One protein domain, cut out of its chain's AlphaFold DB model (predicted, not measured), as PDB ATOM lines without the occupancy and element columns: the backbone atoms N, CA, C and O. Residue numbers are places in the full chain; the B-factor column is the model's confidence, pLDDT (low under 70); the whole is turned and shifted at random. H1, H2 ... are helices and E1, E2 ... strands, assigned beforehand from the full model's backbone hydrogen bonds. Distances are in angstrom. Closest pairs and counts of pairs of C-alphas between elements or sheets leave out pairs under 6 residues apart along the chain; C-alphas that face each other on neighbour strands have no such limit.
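AT A GLANCE: This is residues 2 to 70 of the 195 residues of an uncharacterized protein of Halothermothrix orenii (strain H 168 / OCM 544 / DSM 9562) (UniProt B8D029). The model is one long, unbent helix, H1, with a small head at its first end, where the two-stranded hairpin E1 and E2 and the loop of residues 2 to 11 lie. Past the other end of H1, residues 54 to 70 make a tail with no named element, which turns round and folds back along the helix before its last residues stray away from it. The printed part has 69 residues, with two named strands and one named helix in the order E1, E2, H1; the sheet has the order E1 - E2 and is antiparallel, and the class is mostly helix. The whole is extended, with a radius of gyration of the C-alphas of 18.5 A, and its outline is a rod spanning 57 by 27 by 13 A.

HOW THE PARTS SIT: E1, residues 12 to 14, and E2, residues 17 to 19, are antiparallel neighbours and form a hairpin, with 142 degrees between their N-to-C directions. The C-alphas of Gln 13 and Pro 18 face each other at 4.4 A. Across the pair, N 14 and O 17 are within hydrogen-bond range at 3.0 A, and so are N 19 and O 12 at 2.8 A. A tight link of one residue joins E2 to H1, residues 21 to 53. The closest C-alphas of E1 and H1 are those of Asn 12 and Tyr 24, 7.2 A apart, one of 2 pairs within 8 A. Within 10 A, H1 has 6 pairs of C-alphas with E1 and 3 with E2, made by its residues 21 to 27. In H1 every O i to N i+4 pair is within hydrogen-bond range.

IN THESE COORDINATES: The printed part begins at C-alpha 2, at (21.298, -3.537, -42.965). E1 runs from Asn 12, its C-alpha at (18.007, 0.431, -34.209), to Val 14, and E2 runs from Gln 17 to Leu 19. H1 runs from Val 21, its C-alpha at (12.731, 2.721, -38.763), to Leu 53, its C-alpha at (-18.528, -8.130, -4.063), 47.9 A from first to last C-alpha.

THE WHOLE: The two C-alphas farthest apart are those of Asn 2 and Gly 54, at 57.3 A, while those of Asn 2 and Tyr 70, the first and last printed, are 29.0 A apart. The printed part has no cut, and the links E1 to E2 and E2 to H1 are tight. The C-alphas of residues 54 to 70 lie 9 to 31 A from the mean of the C-alphas. The mean pLDDT of the printed part is 88.3, and residues 65 to 70 are under 70.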
ATOM      1  N   ASN A   2      22.580  -3.397 -42.262       92.44
ATOM      2  CA  ASN A   2      21.298  -3.537 -42.965       92.44
ATOM      3  C   ASN A   2      20.262  -4.181 -42.044       92.44
ATOM      4  O   ASN A   2      20.614  -4.961 -41.165       92.44
ATOM      5  N   CYS A   3      18.992  -3.843 -42.240       95.06
ATOM      6  CA  CYS A   3      17.883  -4.394 -41.481       95.06
ATOM      7  C   CYS A   3      17.709  -5.879 -41.800       95.06
ATOM      8  O   CYS A   3      17.571  -6.236 -42.971       95.06
ATOM      9  N   SER A   4      17.633  -6.721 -40.767       94.25
ATOM     10  CA  SER A   4      17.496  -8.176 -40.918       94.25
ATOM     11  C   SER A   4      16.161  -8.618 -41.526       94.25
ATOM     12  O   SER A   4      16.054  -9.749 -41.980       94.25
ATOM     13  N   GLN A   5      15.161  -7.731 -41.576       91.75
ATOM     14  CA  GLN A   5      13.811  -8.045 -42.060       91.75
ATOM     15  C   GLN A   5      13.533  -7.566 -43.489       91.75
ATOM     16  O   GLN A   5      12.755  -8.184 -44.206       91.75
ATOM     17  N   CYS A   6      14.117  -6.440 -43.912       92.44
ATOM     18  CA  CYS A   6      13.775  -5.814 -45.199       92.44
ATOM     19  C   CYS A   6      14.972  -5.293 -46.002       92.44
ATOM     20  O   CYS A   6      14.778  -4.684 -47.051       92.44
ATOM     21  N   GLY A   7      16.203  -5.452 -45.507       90.38
ATOM     22  CA  GLY A   7      17.419  -5.032 -46.209       90.38
ATOM     23  C   GLY A   7      17.687  -3.520 -46.260       90.38
ATOM     24  O   GLY A   7      18.788  -3.129 -46.638       90.38
ATOM     25  N   LYS A   8      16.744  -2.659 -45.841       92.25
ATOM     26  CA  LYS A   8      16.958  -1.200 -45.710       92.25
ATOM     27  C   LYS A   8      18.019  -0.872 -44.651       92.25
ATOM     28  O   LYS A   8      18.284  -1.686 -43.772       92.25
ATOM     29  N   THR A   9      18.561   0.346 -44.667       94.12
ATOM     30  CA  THR A   9      19.498   0.829 -43.637       94.12
ATOM     31  C   THR A   9      18.902   0.685 -42.234       94.12
ATOM     32  O   THR A   9      17.810   1.185 -41.956       94.12
ATOM     33  N   ALA A  10      19.612  -0.024 -41.357       93.56
ATOM     34  CA  ALA A  10      19.219  -0.173 -39.963       93.56
ATOM     35  C   ALA A  10      19.660   1.043 -39.145       93.56
ATOM     36  O   ALA A  10      20.747   1.575 -39.360       93.56
ATOM     37  N   ILE A  11      18.811   1.442 -38.198       92.25
ATOM     38  CA  ILE A  11      19.095   2.530 -37.249       92.25
ATOM     39  C   ILE A  11      18.954   2.093 -35.788       92.25
ATOM     40  O   ILE A  11      19.493   2.755 -34.912       92.25
ATOM     41  N   ASN A  12      18.246   0.987 -35.535       89.06
ATOM     42  CA  ASN A  12      18.007   0.431 -34.209       89.06
ATOM     43  C   ASN A  12      18.420  -1.040 -34.167       89.06
ATOM     44  O   ASN A  12      18.495  -1.703 -35.202       89.06
ATOM     45  N   GLN A  13      18.643  -1.561 -32.964       92.62
ATOM     46  CA  GLN A  13      18.937  -2.970 -32.726       92.62
ATOM     47  C   GLN A  13      18.059  -3.480 -31.581       92.62
ATOM     48  O   GLN A  13      18.021  -2.872 -30.515       92.62
ATOM     49  N   VAL A  14      17.335  -4.576 -31.812       91.50
ATOM     50  CA  VAL A  14      16.454  -5.209 -30.818       91.50
ATOM     51  C   VAL A  14      16.860  -6.668 -30.695       91.50
ATOM     52  O   VAL A  14      16.922  -7.355 -31.708       91.50
ATOM     53  N   GLU A  15      17.198  -7.121 -29.484       90.25
ATOM     54  CA  GLU A  15      17.669  -8.497 -29.225       90.25
ATOM     55  C   GLU A  15      18.796  -8.947 -30.176       90.25
ATOM     56  O   GLU A  15      18.834 -10.064 -30.683       90.25
ATOM     57  N   GLY A  16      19.717  -8.032 -30.485       90.62
ATOM     58  CA  GLY A  16      20.821  -8.296 -31.408       90.62
ATOM     59  C   GLY A  16      20.462  -8.194 -32.897       90.62
ATOM     60  O   GLY A  16      21.374  -8.138 -33.718       90.62
ATOM     61  N   GLN A  17      19.183  -8.074 -33.263       92.94
ATOM     62  CA  GLN A  17      18.721  -7.951 -34.648       92.94
ATOM     63  C   GLN A  17      18.661  -6.481 -35.104       92.94
ATOM     64  O   GLN A  17      17.948  -5.680 -34.492       92.94
ATOM     65  N   PRO A  18      19.371  -6.090 -36.180       95.50
ATOM     66  CA  PRO A  18      19.317  -4.729 -36.702       95.50
ATOM     67  C   PRO A  18      17.985  -4.463 -37.422       95.50
ATOM     68  O   PRO A  18      17.595  -5.189 -38.337       95.50
ATOM     69  N   LEU A  19      17.294  -3.384 -37.055       95.12
ATOM     70  CA  LEU A  19      16.008  -2.968 -37.614       95.12
ATOM     71  C   LEU A  19      16.085  -1.558 -38.219       95.12
ATOM     72  O   LEU A  19      16.708  -0.642 -37.676       95.12
ATOM     73  N   CYS A  20      15.430  -1.375 -39.368       95.38
ATOM     74  CA  CYS A  20      15.160  -0.048 -39.916       95.38
ATOM     75  C   CYS A  20      14.015   0.626 -39.143       95.38
ATOM     76  O   CYS A  20      13.300  -0.035 -38.385       95.38
ATOM     77  N   VAL A  21      13.811   1.926 -39.379       92.88
ATOM     78  CA  VAL A  21      12.731   2.721 -38.763       92.88
ATOM     79  C   VAL A  21      11.372   2.024 -38.902       92.88
ATOM     80  O   VAL A  21      10.678   1.830 -37.910       92.88
ATOM     81  N   ASP A  22      11.018   1.597 -40.119       90.25
ATOM     82  CA  ASP A  22       9.699   1.024 -40.416       90.25
ATOM     83  C   ASP A  22       9.467  -0.303 -39.681       90.25
ATOM     84  O   ASP A  22       8.407  -0.531 -39.100       90.25
ATOM     85  N   CYS A  23      10.456  -1.202 -39.715       90.94
ATOM     86  CA  CYS A  23      10.361  -2.502 -39.052       90.94
ATOM     87  C   CYS A  23      10.336  -2.347 -37.530       90.94
ATOM     88  O   CYS A  23       9.591  -3.056 -36.858       90.94
ATOM     89  N   TYR A  24      11.101  -1.395 -36.993       93.31
ATOM     90  CA  TYR A  24      11.073  -1.079 -35.571       93.31
ATOM     91  C   TYR A  24       9.718  -0.498 -35.144       93.31
ATOM     92  O   TYR A  24       9.160  -0.933 -34.140       93.31
ATOM     93  N   LEU A  25       9.137   0.413 -35.932       90.44
ATOM     94  CA  LEU A  25       7.813   0.975 -35.663       90.44
ATOM     95  C   LEU A  25       6.728  -0.109 -35.630       90.44
ATOM     96  O   LEU A  25       5.916  -0.137 -34.711       90.44
ATOM     97  N   LYS A  26       6.734  -1.029 -36.601       89.62
ATOM     98  CA  LYS A  26       5.784  -2.153 -36.635       89.62
ATOM     99  C   LYS A  26       5.923  -3.065 -35.417       89.62
ATOM    100  O   LYS A  26       4.916  -3.501 -34.868       89.62
ATOM    101  N   LEU A  27       7.153  -3.322 -34.972       91.94
ATOM    102  CA  LEU A  27       7.398  -4.088 -33.752       91.94
ATOM    103  C   LEU A  27       6.823  -3.375 -32.518       91.94
ATOM    104  O   LEU A  27       6.120  -3.999 -31.730       91.94
ATOM    105  N   GLN A  28       7.060  -2.068 -32.378       90.69
ATOM    106  CA  GLN A  28       6.500  -1.280 -31.272       90.69
ATOM    107  C   GLN A  28       4.966  -1.278 -31.283       90.69
ATOM    108  O   GLN A  28       4.344  -1.425 -30.234       90.69
ATOM    109  N   GLN A  29       4.350  -1.189 -32.465       88.31
ATOM    110  CA  GLN A  29       2.897  -1.298 -32.610       88.31
ATOM    111  C   GLN A  29       2.374  -2.664 -32.148       88.31
ATOM    112  O   GLN A  29       1.400  -2.716 -31.403       88.31
ATOM    113  N   ALA A  30       3.033  -3.761 -32.534       87.69
ATOM    114  CA  ALA A  30       2.642  -5.104 -32.106       87.69
ATOM    115  C   ALA A  30       2.732  -5.275 -30.578       87.69
ATOM    116  O   ALA A  30       1.801  -5.790 -29.959       87.69
ATOM    117  N   ILE A  31       3.807  -4.772 -29.963       90.62
ATOM    118  CA  ILE A  31       3.985  -4.776 -28.502       90.62
ATOM    119  C   ILE A  31       2.883  -3.957 -27.823       90.62
ATOM    120  O   ILE A  31       2.285  -4.398 -26.843       90.62
ATOM    121  N   GLN A  32       2.567  -2.775 -28.354       87.50
ATOM    122  CA  GLN A  32       1.510  -1.932 -27.803       87.50
ATOM    123  C   GLN A  32       0.134  -2.611 -27.875       87.50
ATOM    124  O   GLN A  32      -0.626  -2.545 -26.912       87.50
ATOM    125  N   MET A  33      -0.179  -3.299 -28.978       85.38
ATOM    126  CA  MET A  33      -1.420  -4.072 -29.103       85.38
ATOM    127  C   MET A  33      -1.504  -5.186 -28.055       85.38
ATOM    128  O   MET A  33      -2.560  -5.388 -27.457       85.38
ATOM    129  N   GLN A  34      -0.392  -5.879 -27.797       89.75
ATOM    130  CA  GLN A  34      -0.328  -6.910 -26.765       89.75
ATOM    131  C   GLN A  34      -0.541  -6.322 -25.362       89.75
ATOM    132  O   GLN A  34      -1.353  -6.839 -24.598       89.75
ATOM    133  N   ASN A  35       0.120  -5.206 -25.048       90.31
ATOM    134  CA  ASN A  35      -0.046  -4.520 -23.766       90.31
ATOM    135  C   ASN A  35      -1.484  -4.042 -23.553       90.31
ATOM    136  O   ASN A  35      -2.035  -4.226 -22.471       90.31
ATOM    137  N   ASN A  36      -2.119  -3.485 -24.586       88.38
ATOM    138  CA  ASN A  36      -3.518  -3.069 -24.513       88.38
ATOM    139  C   ASN A  36      -4.446  -4.245 -24.183       88.38
ATOM    140  O   ASN A  36      -5.320  -4.093 -23.337       88.38
ATOM    141  N   ARG A  37      -4.215  -5.424 -24.772       88.25
ATOM    142  CA  ARG A  37      -4.991  -6.633 -24.461       88.25
ATOM    143  C   ARG A  37      -4.863  -7.043 -22.990       88.25
ATOM    144  O   ARG A  37      -5.855  -7.426 -22.382       88.25
ATOM    145  N   TYR A  38      -3.673  -6.924 -22.401       91.19
ATOM    146  CA  TYR A  38      -3.497  -7.183 -20.968       91.19
ATOM    147  C   TYR A  38      -4.248  -6.173 -20.099       91.19
ATOM    148  O   TYR A  38      -4.856  -6.552 -19.103       91.19
ATOM    149  N   LEU A  39      -4.267  -4.896 -20.486       91.50
ATOM    150  CA  LEU A  39      -5.049  -3.883 -19.769       91.50
ATOM    151  C   LEU A  39      -6.560  -4.152 -19.864       91.50
ATOM    152  O   LEU A  39      -7.278  -3.931 -18.888       91.50
ATOM    153  N   GLU A  40      -7.046  -4.646 -21.008       90.69
ATOM    154  CA  GLU A  40      -8.454  -5.039 -21.192       90.69
ATOM    155  C   GLU A  40      -8.820  -6.179 -20.244       90.69
ATOM    156  O   GLU A  40      -9.836  -6.114 -19.553       90.69
ATOM    157  N   GLU A  41      -7.952  -7.184 -20.155       93.62
ATOM    158  CA  GLU A  41      -8.116  -8.313 -19.245       93.62
ATOM    159  C   GLU A  41      -8.106  -7.873 -17.775       93.62
ATOM    160  O   GLU A  41      -8.959  -8.294 -16.996       93.62
ATOM    161  N   MET A  42      -7.213  -6.959 -17.389       94.19
ATOM    162  CA  MET A  42      -7.195  -6.404 -16.031       94.19
ATOM    163  C   MET A  42      -8.484  -5.651 -15.687       94.19
ATOM    164  O   MET A  42      -9.009  -5.798 -14.579       94.19
ATOM    165  N   ASN A  43      -9.012  -4.862 -16.625       93.88
ATOM    166  CA  ASN A  43     -10.287  -4.173 -16.438       93.88
ATOM    167  C   ASN A  43     -11.436  -5.182 -16.287       93.88
ATOM    168  O   ASN A  43     -12.252  -5.032 -15.381       93.88
ATOM    169  N   TYR A  44     -11.456  -6.239 -17.104       94.44
ATOM    170  CA  TYR A  44     -12.442  -7.316 -17.007       94.44
ATOM    171  C   TYR A  44     -12.390  -8.041 -15.653       94.44
ATOM    172  O   TYR A  44     -13.422  -8.255 -15.019       94.44
ATOM    173  N   LEU A  45     -11.194  -8.381 -15.167       94.94
ATOM    174  CA  LEU A  45     -11.027  -9.021 -13.859       94.94
ATOM    175  C   LEU A  45     -11.451  -8.103 -12.707       94.94
ATOM    176  O   LEU A  45     -12.054  -8.569 -11.740       94.94
ATOM    177  N   SER A  46     -11.178  -6.803 -12.823       94.44
ATOM    178  CA  SER A  46     -11.644  -5.807 -11.852       94.44
ATOM    179  C   SER A  46     -13.175  -5.752 -11.830       94.44
ATOM    180  O   SER A  46     -13.768  -5.811 -10.758       94.44
ATOM    181  N   ASP A  47     -13.817  -5.758 -13.000       93.69
ATOM    182  CA  ASP A  47     -15.276  -5.815 -13.130       93.69
ATOM    183  C   ASP A  47     -15.883  -7.085 -12.520       93.69
ATOM    184  O   ASP A  47     -16.906  -7.029 -11.836       93.69
ATOM    185  N   MET A  48     -15.241  -8.240 -12.709       94.88
ATOM    186  CA  MET A  48     -15.679  -9.483 -12.074       94.88
ATOM    187  C   MET A  48     -15.579  -9.420 -10.547       94.88
ATOM    188  O   MET A  48     -16.476  -9.904  -9.852       94.88
ATOM    189  N   MET A  49     -14.504  -8.836 -10.018       95.00
ATOM    190  CA  MET A  49     -14.316  -8.669  -8.577       95.00
ATOM    191  C   MET A  49     -15.391  -7.754  -7.985       95.00
ATOM    192  O   MET A  49     -16.027  -8.112  -6.995       95.00
ATOM    193  N   GLU A  50     -15.640  -6.616  -8.628       95.06
ATOM    194  CA  GLU A  50     -16.698  -5.670  -8.269       95.06
ATOM    195  C   GLU A  50     -18.083  -6.317  -8.274       95.06
ATOM    196  O   GLU A  50     -18.825  -6.207  -7.297       95.06
ATOM    197  N   ALA A  51     -18.412  -7.054  -9.338       94.50
ATOM    198  CA  ALA A  51     -19.681  -7.760  -9.452       94.50
ATOM    199  C   ALA A  51     -19.844  -8.838  -8.370       94.50
ATOM    200  O   ALA A  51     -20.928  -8.989  -7.811       94.50
ATOM    201  N   THR A  52     -18.767  -9.557  -8.041       94.94
ATOM    202  CA  THR A  52     -18.773 -10.596  -6.998       94.94
ATOM    203  C   THR A  52     -19.003 -10.000  -5.610       94.94
ATOM    204  O   THR A  52     -19.722 -10.574  -4.797       94.94
ATOM    205  N   LEU A  53     -18.401  -8.842  -5.335       94.94
ATOM    206  CA  LEU A  53     -18.528  -8.130  -4.063       94.94
ATOM    207  C   LEU A  53     -19.770  -7.220  -3.997       94.94
ATOM    208  O   LEU A  53     -20.063  -6.668  -2.938       94.94
ATOM    209  N   GLY A  54     -20.499  -7.054  -5.106       93.31
ATOM    210  CA  GLY A  54     -21.660  -6.167  -5.208       93.31
ATOM    211  C   GLY A  54     -21.314  -4.674  -5.138       93.31
ATOM    212  O   GLY A  54     -22.169  -3.867  -4.775       93.31
ATOM    213  N   VAL A  55     -20.070  -4.300  -5.454       91.12
ATOM    214  CA  VAL A  55     -19.561  -2.921  -5.370       91.12
ATOM    215  C   VAL A  55     -19.054  -2.465  -6.732       91.12
ATOM    216  O   VAL A  55     -17.940  -2.774  -7.125       91.12
ATOM    217  N   TYR A  56     -19.881  -1.730  -7.472       89.75
ATOM    218  CA  TYR A  56     -19.567  -1.305  -8.838       89.75
ATOM    219  C   TYR A  56     -18.841   0.046  -8.878       89.75
ATOM    220  O   TYR A  56     -19.256   0.994  -8.210       89.75
ATOM    221  N   GLY A  57     -17.811   0.157  -9.719       88.19
ATOM    222  CA  GLY A  57     -17.108   1.408 -10.019       88.19
ATOM    223  C   GLY A  57     -16.180   1.917  -8.914       88.19
ATOM    224  O   GLY A  57     -15.928   3.120  -8.842       88.19
ATOM    225  N   VAL A  58     -15.694   1.031  -8.046       91.50
ATOM    226  CA  VAL A  58     -14.816   1.362  -6.911       91.50
ATOM    227  C   VAL A  58     -13.343   1.148  -7.265       91.50
ATOM    228  O   VAL A  58     -12.474   1.890  -6.805       91.50
ATOM    229  N   LEU A  59     -13.050   0.146  -8.091       91.44
ATOM    230  CA  LEU A  59     -11.709  -0.188  -8.532       91.44
ATOM    231  C   LEU A  59     -11.269   0.717  -9.693       91.44
ATOM    232  O   LEU A  59     -12.050   1.029 -10.597       91.44
ATOM    233  N   PRO A  60      -9.995   1.144  -9.701       89.00
ATOM    234  CA  PRO A  60      -9.460   1.948 -10.785       89.00
ATOM    235  C   PRO A  60      -9.394   1.125 -12.073       89.00
ATOM    236  O   PRO A  60      -8.861   0.019 -12.091       89.00
ATOM    237  N   LYS A  61      -9.881   1.705 -13.173       89.81
ATOM    238  CA  LYS A  61      -9.784   1.110 -14.511       89.81
ATOM    239  C   LYS A  61      -8.746   1.830 -15.351       89.81
ATOM    240  O   LYS A  61      -8.682   3.063 -15.373       89.81
ATOM    241  N   TYR A  62      -7.969   1.060 -16.099       90.88
ATOM    242  CA  TYR A  62      -7.051   1.615 -17.082       90.88
ATOM    243  C   TYR A  62      -7.836   2.202 -18.253       90.88
ATOM    244  O   TYR A  62      -8.748   1.573 -18.790       90.88
ATOM    245  N   LYS A  63      -7.453   3.409 -18.682       83.75
ATOM    246  CA  LYS A  63      -7.926   3.980 -19.946       83.75
ATOM    247  C   LYS A  63      -7.121   3.364 -21.071       83.75
ATOM    248  O   LYS A  63      -5.946   3.675 -21.255       83.75
ATOM    249  N   ILE A  64      -7.766   2.478 -21.806       79.62
ATOM    250  CA  ILE A  64      -7.137   1.782 -22.915       79.62
ATOM    251  C   ILE A  64      -7.304   2.683 -24.118       79.62
ATOM    252  O   ILE A  64      -8.405   2.859 -24.640       79.62
ATOM    253  N   ASN A  65      -6.199   3.302 -24.525       66.56
ATOM    254  CA  ASN A  65      -6.149   3.969 -25.810       66.56
ATOM    255  C   ASN A  65      -6.281   2.863 -26.847       66.56
ATOM    256  O   ASN A  65      -5.317   2.133 -27.100       66.56
ATOM    257  N   GLN A  66      -7.484   2.712 -27.402       63.72
ATOM    258  CA  GLN A  66      -7.670   1.896 -28.589       63.72
ATOM    259  C   GLN A  66      -6.599   2.357 -29.578       63.72
ATOM    260  O   GLN A  66      -6.431   3.575 -29.738       63.72
ATOM    261  N   PRO A  67      -5.803   1.438 -30.163       57.00
ATOM    262  CA  PRO A  67      -4.883   1.844 -31.211       57.00
ATOM    263  C   PRO A  67      -5.734   2.648 -32.176       57.00
ATOM    264  O   PRO A  67      -6.808   2.157 -32.534       57.00
ATOM    265  N   ASN A  68      -5.322   3.886 -32.489       47.88
ATOM    266  CA  ASN A  68      -6.015   4.696 -33.479       47.88
ATOM    267  C   ASN A  68      -6.237   3.756 -34.646       47.88
ATOM    268  O   ASN A  68      -5.278   3.362 -35.318       47.88
ATOM    269  N   GLN A  69      -7.479   3.307 -34.817       46.06
ATOM    270  CA  GLN A  69      -7.820   2.603 -36.014       46.06
ATOM    271  C   GLN A  69      -7.574   3.698 -37.023       46.06
ATOM    272  O   GLN A  69      -8.294   4.696 -37.058       46.06
ATOM    273  N   TYR A  70      -6.509   3.564 -37.804       43.41
ATOM    274  CA  TYR A  70      -6.386   4.307 -39.035       43.41
ATOM    275  C   TYR A  70      -7.475   3.757 -39.979       43.41
ATOM    276  O   TYR A  70      -7.194   3.315 -41.086       43.41
TER     277      TYR A  70